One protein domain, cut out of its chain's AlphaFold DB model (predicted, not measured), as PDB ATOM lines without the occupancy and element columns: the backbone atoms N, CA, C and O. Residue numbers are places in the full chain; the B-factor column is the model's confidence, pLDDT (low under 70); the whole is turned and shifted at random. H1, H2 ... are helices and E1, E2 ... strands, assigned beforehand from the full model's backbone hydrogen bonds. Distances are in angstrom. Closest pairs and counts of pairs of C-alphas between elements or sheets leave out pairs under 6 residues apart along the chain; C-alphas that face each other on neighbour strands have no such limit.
ATOM      1  N   ALA A 106      30.777   6.671 -36.376       93.50
ATOM      2  CA  ALA A 106      31.298   7.671 -37.306       93.50
ATOM      3  C   ALA A 106      32.625   8.307 -36.851       93.50
ATOM      4  O   ALA A 106      33.064   9.290 -37.446       93.50
ATOM      5  N   LEU A 107      33.247   7.813 -35.778       93.31
ATOM      6  CA  LEU A 107      34.543   8.303 -35.313       93.31
ATOM      7  C   LEU A 107      35.686   7.719 -36.148       93.31
ATOM      8  O   LEU A 107      35.698   6.529 -36.457       93.31
ATOM      9  N   LEU A 108      36.671   8.558 -36.468       92.56
ATOM     10  CA  LEU A 108      37.843   8.195 -37.265       92.56
ATOM     11  C   LEU A 108      39.133   8.565 -36.529       92.56
ATOM     12  O   LEU A 108      39.178   9.532 -35.775       92.56
ATOM     13  N   VAL A 109      40.202   7.807 -36.785       91.75
ATOM     14  CA  VAL A 109      41.523   7.972 -36.140       91.75
ATOM     15  C   VAL A 109      42.403   9.014 -36.860       91.75
ATOM     16  O   VAL A 109      43.522   9.282 -36.437       91.75
ATOM     17  N   GLN A 110      41.919   9.632 -37.944       93.38
ATOM     18  CA  GLN A 110      42.671  10.648 -38.690       93.38
ATOM     19  C   GLN A 110      43.100  11.809 -37.775       93.38
ATOM     20  O   GLN A 110      42.335  12.230 -36.910       93.38
ATOM     21  N   GLN A 111      44.304  12.348 -38.000       87.56
ATOM     22  CA  GLN A 111      44.929  13.371 -37.148       87.56
ATOM     23  C   GLN A 111      44.045  14.608 -36.910       87.56
ATOM     24  O   GLN A 111      44.049  15.152 -35.812       87.56
ATOM     25  N   ASP A 112      43.234  15.011 -37.891       92.19
ATOM     26  CA  ASP A 112      42.341  16.177 -37.776       92.19
ATOM     27  C   ASP A 112      41.017  15.882 -37.043       92.19
ATOM     28  O   ASP A 112      40.265  16.805 -36.697       92.19
ATOM     29  N   LEU A 113      40.714  14.596 -36.837       92.50
ATOM     30  CA  LEU A 113      39.455  14.101 -36.276       92.50
ATOM     31  C   LEU A 113      39.633  13.460 -34.894       92.50
ATOM     32  O   LEU A 113      38.718  13.536 -34.080       92.50
ATOM     33  N   CYS A 114      40.794  12.882 -34.591       95.06
ATOM     34  CA  CYS A 114      41.134  12.332 -33.281       95.06
ATOM     35  C   CYS A 114      42.367  13.055 -32.735       95.06
ATOM     36  O   CYS A 114      43.508  12.688 -33.022       95.06
ATOM     37  N   ILE A 115      42.129  14.120 -31.970       95.19
ATOM     38  CA  ILE A 115      43.174  15.037 -31.521       95.19
ATOM     39  C   ILE A 115      43.450  14.792 -30.042       95.19
ATOM     40  O   ILE A 115      42.596  15.027 -29.182       95.19
ATOM     41  N   PHE A 116      44.671  14.364 -29.744       93.94
ATOM     42  CA  PHE A 116      45.165  14.247 -28.380       93.94
ATOM     43  C   PHE A 116      45.796  15.569 -27.951       93.94
ATOM     44  O   PHE A 116      46.704  16.089 -28.597       93.94
ATOM     45  N   HIS A 117      45.309  16.109 -26.842       92.31
ATOM     46  CA  HIS A 117      45.943  17.190 -26.104       92.31
ATOM     47  C   HIS A 117      46.429  16.650 -24.757       92.31
ATOM     48  O   HIS A 117      45.970  15.603 -24.306       92.31
ATOM     49  N   GLU A 118      47.280  17.406 -24.067       89.56
ATOM     50  CA  GLU A 118      47.801  17.032 -22.742       89.56
ATOM     51  C   GLU A 118      46.684  16.688 -21.740       89.56
ATOM     52  O   GLU A 118      46.774  15.707 -21.013       89.56
ATOM     53  N   ASN A 119      45.588  17.458 -21.761       91.69
ATOM     54  CA  ASN A 119      44.522  17.365 -20.756       91.69
ATOM     55  C   ASN A 119      43.179  16.863 -21.298       91.69
ATOM     56  O   ASN A 119      42.177  16.895 -20.577       91.69
ATOM     57  N   ARG A 120      43.108  16.462 -22.572       92.19
ATOM     58  CA  ARG A 120      41.856  16.004 -23.192       92.19
ATOM     59  C   ARG A 120      42.096  15.285 -24.512       92.19
ATOM     60  O   ARG A 120      43.073  15.549 -25.202       92.19
ATOM     61  N   VAL A 121      41.112  14.503 -24.926       94.25
ATOM     62  CA  VAL A 121      40.984  13.999 -26.294       94.25
ATOM     63  C   VAL A 121      39.771  14.651 -26.942       94.25
ATOM     64  O   VAL A 121      38.698  14.719 -26.338       94.25
ATOM     65  N   VAL A 122      39.943  15.161 -28.157       95.06
ATOM     66  CA  VAL A 122      38.861  15.707 -28.978       95.06
ATOM     67  C   VAL A 122      38.595  14.726 -30.110       95.06
ATOM     68  O   VAL A 122      39.471  14.464 -30.931       95.06
ATOM     69  N   LEU A 123      37.381  14.182 -30.133       94.62
ATOM     70  CA  LEU A 123      36.914  13.240 -31.138       94.62
ATOM     71  C   LEU A 123      35.847  13.920 -31.996       94.62
ATOM     72  O   LEU A 123      34.779  14.310 -31.511       94.62
ATOM     73  N   ARG A 124      36.142  14.044 -33.283       92.69
ATOM     74  CA  ARG A 124      35.246  14.558 -34.312       92.69
ATOM     75  C   ARG A 124      34.708  13.401 -35.133       92.69
ATOM     76  O   ARG A 124      35.376  12.389 -35.341       92.69
ATOM     77  N   ARG A 125      33.475  13.561 -35.592       91.50
ATOM     78  CA  ARG A 125      32.839  12.601 -36.493       91.50
ATOM     79  C   ARG A 125      33.300  12.857 -37.918       91.50
ATOM     80  O   ARG A 125      33.670  13.982 -38.250       91.50
ATOM     81  N   ASP A 126      33.243  11.816 -38.736       90.88
ATOM     82  CA  ASP A 126      33.394  11.923 -40.181       90.88
ATOM     83  C   ASP A 126      32.496  13.064 -40.709       90.88
ATOM     84  O   ASP A 126      31.284  13.028 -40.483       90.88
ATOM     85  N   PRO A 127      33.048  14.082 -41.394       88.06
ATOM     86  CA  PRO A 127      32.260  15.163 -41.988       88.06
ATOM     87  C   PRO A 127      31.181  14.678 -42.967       88.06
ATOM     88  O   PRO A 127      30.199  15.385 -43.194       88.06
ATOM     89  N   MET A 128      31.345  13.480 -43.536       89.75
ATOM     90  CA  MET A 128      30.370  12.855 -44.431       89.75
ATOM     91  C   MET A 128      29.220  12.166 -43.682       89.75
ATOM     92  O   MET A 128      28.223  11.778 -44.299       89.75
ATOM     93  N   PHE A 129      29.318  12.011 -42.359       90.06
ATOM     94  CA  PHE A 129      28.269  11.410 -41.548       90.06
ATOM     95  C   PHE A 129      27.093  12.372 -41.336       90.06
ATOM     96  O   PHE A 129      27.245  13.483 -40.830       90.06
ATOM     97  N   VAL A 130      25.879  11.900 -41.636       90.25
ATOM     98  CA  VAL A 130      24.641  12.654 -41.408       90.25
ATOM     99  C   VAL A 130      23.921  12.108 -40.169       90.25
ATOM    100  O   VAL A 130      23.414  10.982 -40.198       90.25
ATOM    101  N   PRO A 131      23.822  12.879 -39.068       88.69
ATOM    102  CA  PRO A 131      23.124  12.427 -37.874       88.69
ATOM    103  C   PRO A 131      21.616  12.341 -38.118       88.69
ATOM    104  O   PRO A 131      21.027  13.110 -38.876       88.69
ATOM    105  N   LYS A 132      20.950  11.452 -37.371       87.44
ATOM    106  CA  LYS A 132      19.485  11.282 -37.430       87.44
ATOM    107  C   LYS A 132      18.712  12.588 -37.200       87.44
ATOM    108  O   LYS A 132      17.604  12.742 -37.699       87.44
ATOM    109  N   VAL A 133      19.267  13.495 -36.403       85.56
ATOM    110  CA  VAL A 133      18.756  14.860 -36.258       85.56
ATOM    111  C   VAL A 133      19.784  15.771 -36.908       85.56
ATOM    112  O   VAL A 133      20.798  16.090 -36.293       85.56
ATOM    113  N   ASN A 134      19.540  16.141 -38.164       85.25
ATOM    114  CA  ASN A 134      20.446  16.968 -38.958       85.25
ATOM    115  C   ASN A 134      20.285  18.450 -38.588       85.25
ATOM    116  O   ASN A 134      19.608  19.214 -39.271       85.25
ATOM    117  N   SER A 135      20.856  18.832 -37.447       85.12
ATOM    118  CA  SER A 135      20.962  20.225 -37.012       85.12
ATOM    119  C   SER A 135      22.431  20.606 -36.890       85.12
ATOM    120  O   SER A 135      23.260  19.750 -36.589       85.12
ATOM    121  N   TRP A 136      22.752  21.891 -37.043       82.00
ATOM    122  CA  TRP A 136      24.130  22.377 -36.911       82.00
ATOM    123  C   TRP A 136      24.781  21.937 -35.591       82.00
ATOM    124  O   TRP A 136      25.886  21.401 -35.599       82.00
ATOM    125  N   PHE A 137      24.048  22.045 -34.477       81.31
ATOM    126  CA  PHE A 137      24.501  21.566 -33.168       81.31
ATOM    127  C   PHE A 137      24.836  20.069 -33.189       81.31
ATOM    128  O   PHE A 137      25.837  19.644 -32.633       81.31
ATOM    129  N   HIS A 138      24.027  19.249 -33.858       79.94
ATOM    130  CA  HIS A 138      24.267  17.809 -33.911       79.94
ATOM    131  C   HIS A 138      25.362  17.421 -34.898       79.94
ATOM    132  O   HIS A 138      25.918  16.349 -34.718       79.94
ATOM    133  N   CYS A 139      25.691  18.236 -35.899       79.38
ATOM    134  CA  CYS A 139      26.743  17.929 -36.873       79.38
ATOM    135  C   CYS A 139      28.118  18.428 -36.411       79.38
ATOM    136  O   CYS A 139      29.090  17.687 -36.487       79.38
ATOM    137  N   ALA A 140      28.193  19.651 -35.879       80.44
ATOM    138  CA  ALA A 140      29.457  20.329 -35.576       80.44
ATOM    139  C   ALA A 140      29.975  20.104 -34.145       80.44
ATOM    140  O   ALA A 140      31.053  20.576 -33.802       80.44
ATOM    141  N   GLN A 141      29.206  19.439 -33.278       86.81
ATOM    142  CA  GLN A 141      29.624  19.259 -31.893       86.81
ATOM    143  C   GLN A 141      30.649  18.130 -31.762       86.81
ATOM    144  O   GLN A 141      30.346  16.962 -32.030       86.81
ATOM    145  N   ASP A 142      31.831  18.503 -31.285       91.56
ATOM    146  CA  ASP A 142      32.910  17.589 -30.931       91.56
ATOM    147  C   ASP A 142      32.557  16.787 -29.663       91.56
ATOM    148  O   ASP A 142      31.793  17.230 -28.792       91.56
ATOM    149  N   ILE A 143      33.115  15.585 -29.546       92.81
ATOM    150  CA  ILE A 143      33.134  14.826 -28.294       92.81
ATOM    151  C   ILE A 143      34.452  15.160 -27.601       92.81
ATOM    152  O   ILE A 143      35.524  14.838 -28.109       92.81
ATOM    153  N   VAL A 144      34.375  15.806 -26.441       93.94
ATOM    154  CA  VAL A 144      35.554  16.166 -25.650       93.94
ATOM    155  C   VAL A 144      35.621  15.262 -24.431       93.94
ATOM    156  O   VAL A 144      34.723  15.281 -23.592       93.94
ATOM    157  N   LEU A 145      36.691  14.479 -24.335       92.88
ATOM    158  CA  LEU A 145      36.985  13.610 -23.201       92.88
ATOM    159  C   LEU A 145      38.116  14.253 -22.388       92.88
ATOM    160  O   LEU A 145      39.272  14.166 -22.805       92.88
ATOM    161  N   PRO A 146      37.820  14.957 -21.283       91.94
ATOM    162  CA  PRO A 146      38.857  15.540 -20.439       91.94
ATOM    163  C   PRO A 146      39.627  14.451 -19.682       91.94
ATOM    164  O   PRO A 146      39.161  13.321 -19.539       91.94
ATOM    165  N   VAL A 147      40.793  14.799 -19.145       85.88
ATOM    166  CA  VAL A 147      41.469  13.955 -18.155       85.88
ATOM    167  C   VAL A 147      40.574  13.837 -16.920       85.88
ATOM    168  O   VAL A 147      40.279  14.825 -16.253       85.88
ATOM    169  N   PHE A 148      40.142  12.614 -16.618       72.81
ATOM    170  CA  PHE A 148      39.242  12.337 -15.496       72.81
ATOM    171  C   PHE A 148      39.968  12.286 -14.136       72.81
ATOM    172  O   PHE A 148      39.315  12.452 -13.110       72.81
ATOM    173  N   CYS A 149      41.302  12.135 -14.121       69.62
ATOM    174  CA  CYS A 149      42.136  12.092 -12.909       69.62
ATOM    175  C   CYS A 149      43.512  12.764 -13.133       69.62
ATOM    176  O   CYS A 149      44.487  12.071 -13.421       69.62
ATOM    177  N   PRO A 150      43.641  14.097 -13.001       64.19
ATOM    178  CA  PRO A 150      44.914  14.790 -13.236       64.19
ATOM    179  C   PRO A 150      45.981  14.520 -12.158       64.19
ATOM    180  O   PRO A 150      47.169  14.692 -12.410       64.19
ATOM    181  N   SER A 151      45.587  14.070 -10.962       62.06
ATOM    182  CA  SER A 151      46.487  13.887  -9.812       62.06
ATOM    183  C   SER A 151      47.387  12.647  -9.878       62.06
ATOM    184  O   SER A 151      48.315  12.542  -9.086       62.06
ATOM    185  N   LEU A 152      47.129  11.708 -10.794       56.16
ATOM    186  CA  LEU A 152      47.922  10.480 -10.968       56.16
ATOM    187  C   LEU A 152      49.126  10.656 -11.910       56.16
ATOM    188  O   LEU A 152      49.923   9.739 -12.048       56.16
ATOM    189  N   ALA A 153      49.274  11.821 -12.546       50.47
ATOM    190  CA  ALA A 153      50.386  12.112 -13.453       50.47
ATOM    191  C   ALA A 153      51.644  12.672 -12.743       50.47
ATOM    192  O   ALA A 153      52.605  13.029 -13.418       50.47
ATOM    193  N   MET A 154      51.643  12.779 -11.404       40.66
ATOM    194  CA  MET A 154      52.748  13.339 -10.599       40.66
ATOM    195  C   MET A 154      53.422  12.318  -9.660       40.66
ATOM    196  O   MET A 154      53.951  12.703  -8.617       40.66
ATOM    197  N   THR A 155      53.406  11.029 -10.001       36.53
ATOM    198  CA  THR A 155      54.166   9.981  -9.292       36.53
ATOM    199  C   THR A 155      54.865   9.067 -10.270       36.53
ATOM    200  O   THR A 155      54.172   8.638 -11.219       36.53
TER     201      THR A 155
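Overview. This is residues 106 to 155 of the 155 residues of an uncharacterized protein of Micrurus lemniscatus lemniscatus (UniProt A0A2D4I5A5). A small flat sheet of three short strands, E1, E2 and E3, has a short helix beyond either end: H1 at the end of a wide loop, H2 in the last tail. The 50 printed residues run E1, E2, H1, E3, H2; the sheet's order is E1, E2, E3, antiparallel. The class is mixed, with 22 residues in named elements, under half. The whole is a loose rod, radius of gyration of the C-alphas 13.7 A, spanning 45 by 20 by 12 A.

Along the chain. E2 is residues 120 to 123, 9.8 A. E1, residues 114 to 117, 9.9 A, begins at C-alpha (41.134, 12.332, -33.281). E3 is residues 143 to 146, 9.7 A. H1 is residues 136 to 140, 5.9 A. H2, residues 150 to 154, 8.4 A, ends at C-alpha (52.748, 13.339, -10.599).

Arrangement. E1 and E2 form a hairpin at 167 degrees, N 115 to O 122 2.9 A, within hydrogen-bond range. E3 is E2's antiparallel neighbour, N 121 to O 145 2.8 A, within range. H1 and H2 are apart and not on the sheet. In H1 the O i to N i+4 pair is within range; in H2 0 of 1, and 0 of 2 for i+3.

Size, cuts and confidence. The C-alphas of Asn 134 and Thr 155, the farthest apart, are 45.5 A apart. The printed part has no cut. The link E2 to H1 is long, 12 residues; residues 132 to 137 stand free. Residues 149 to 155 are under pLDDT 70.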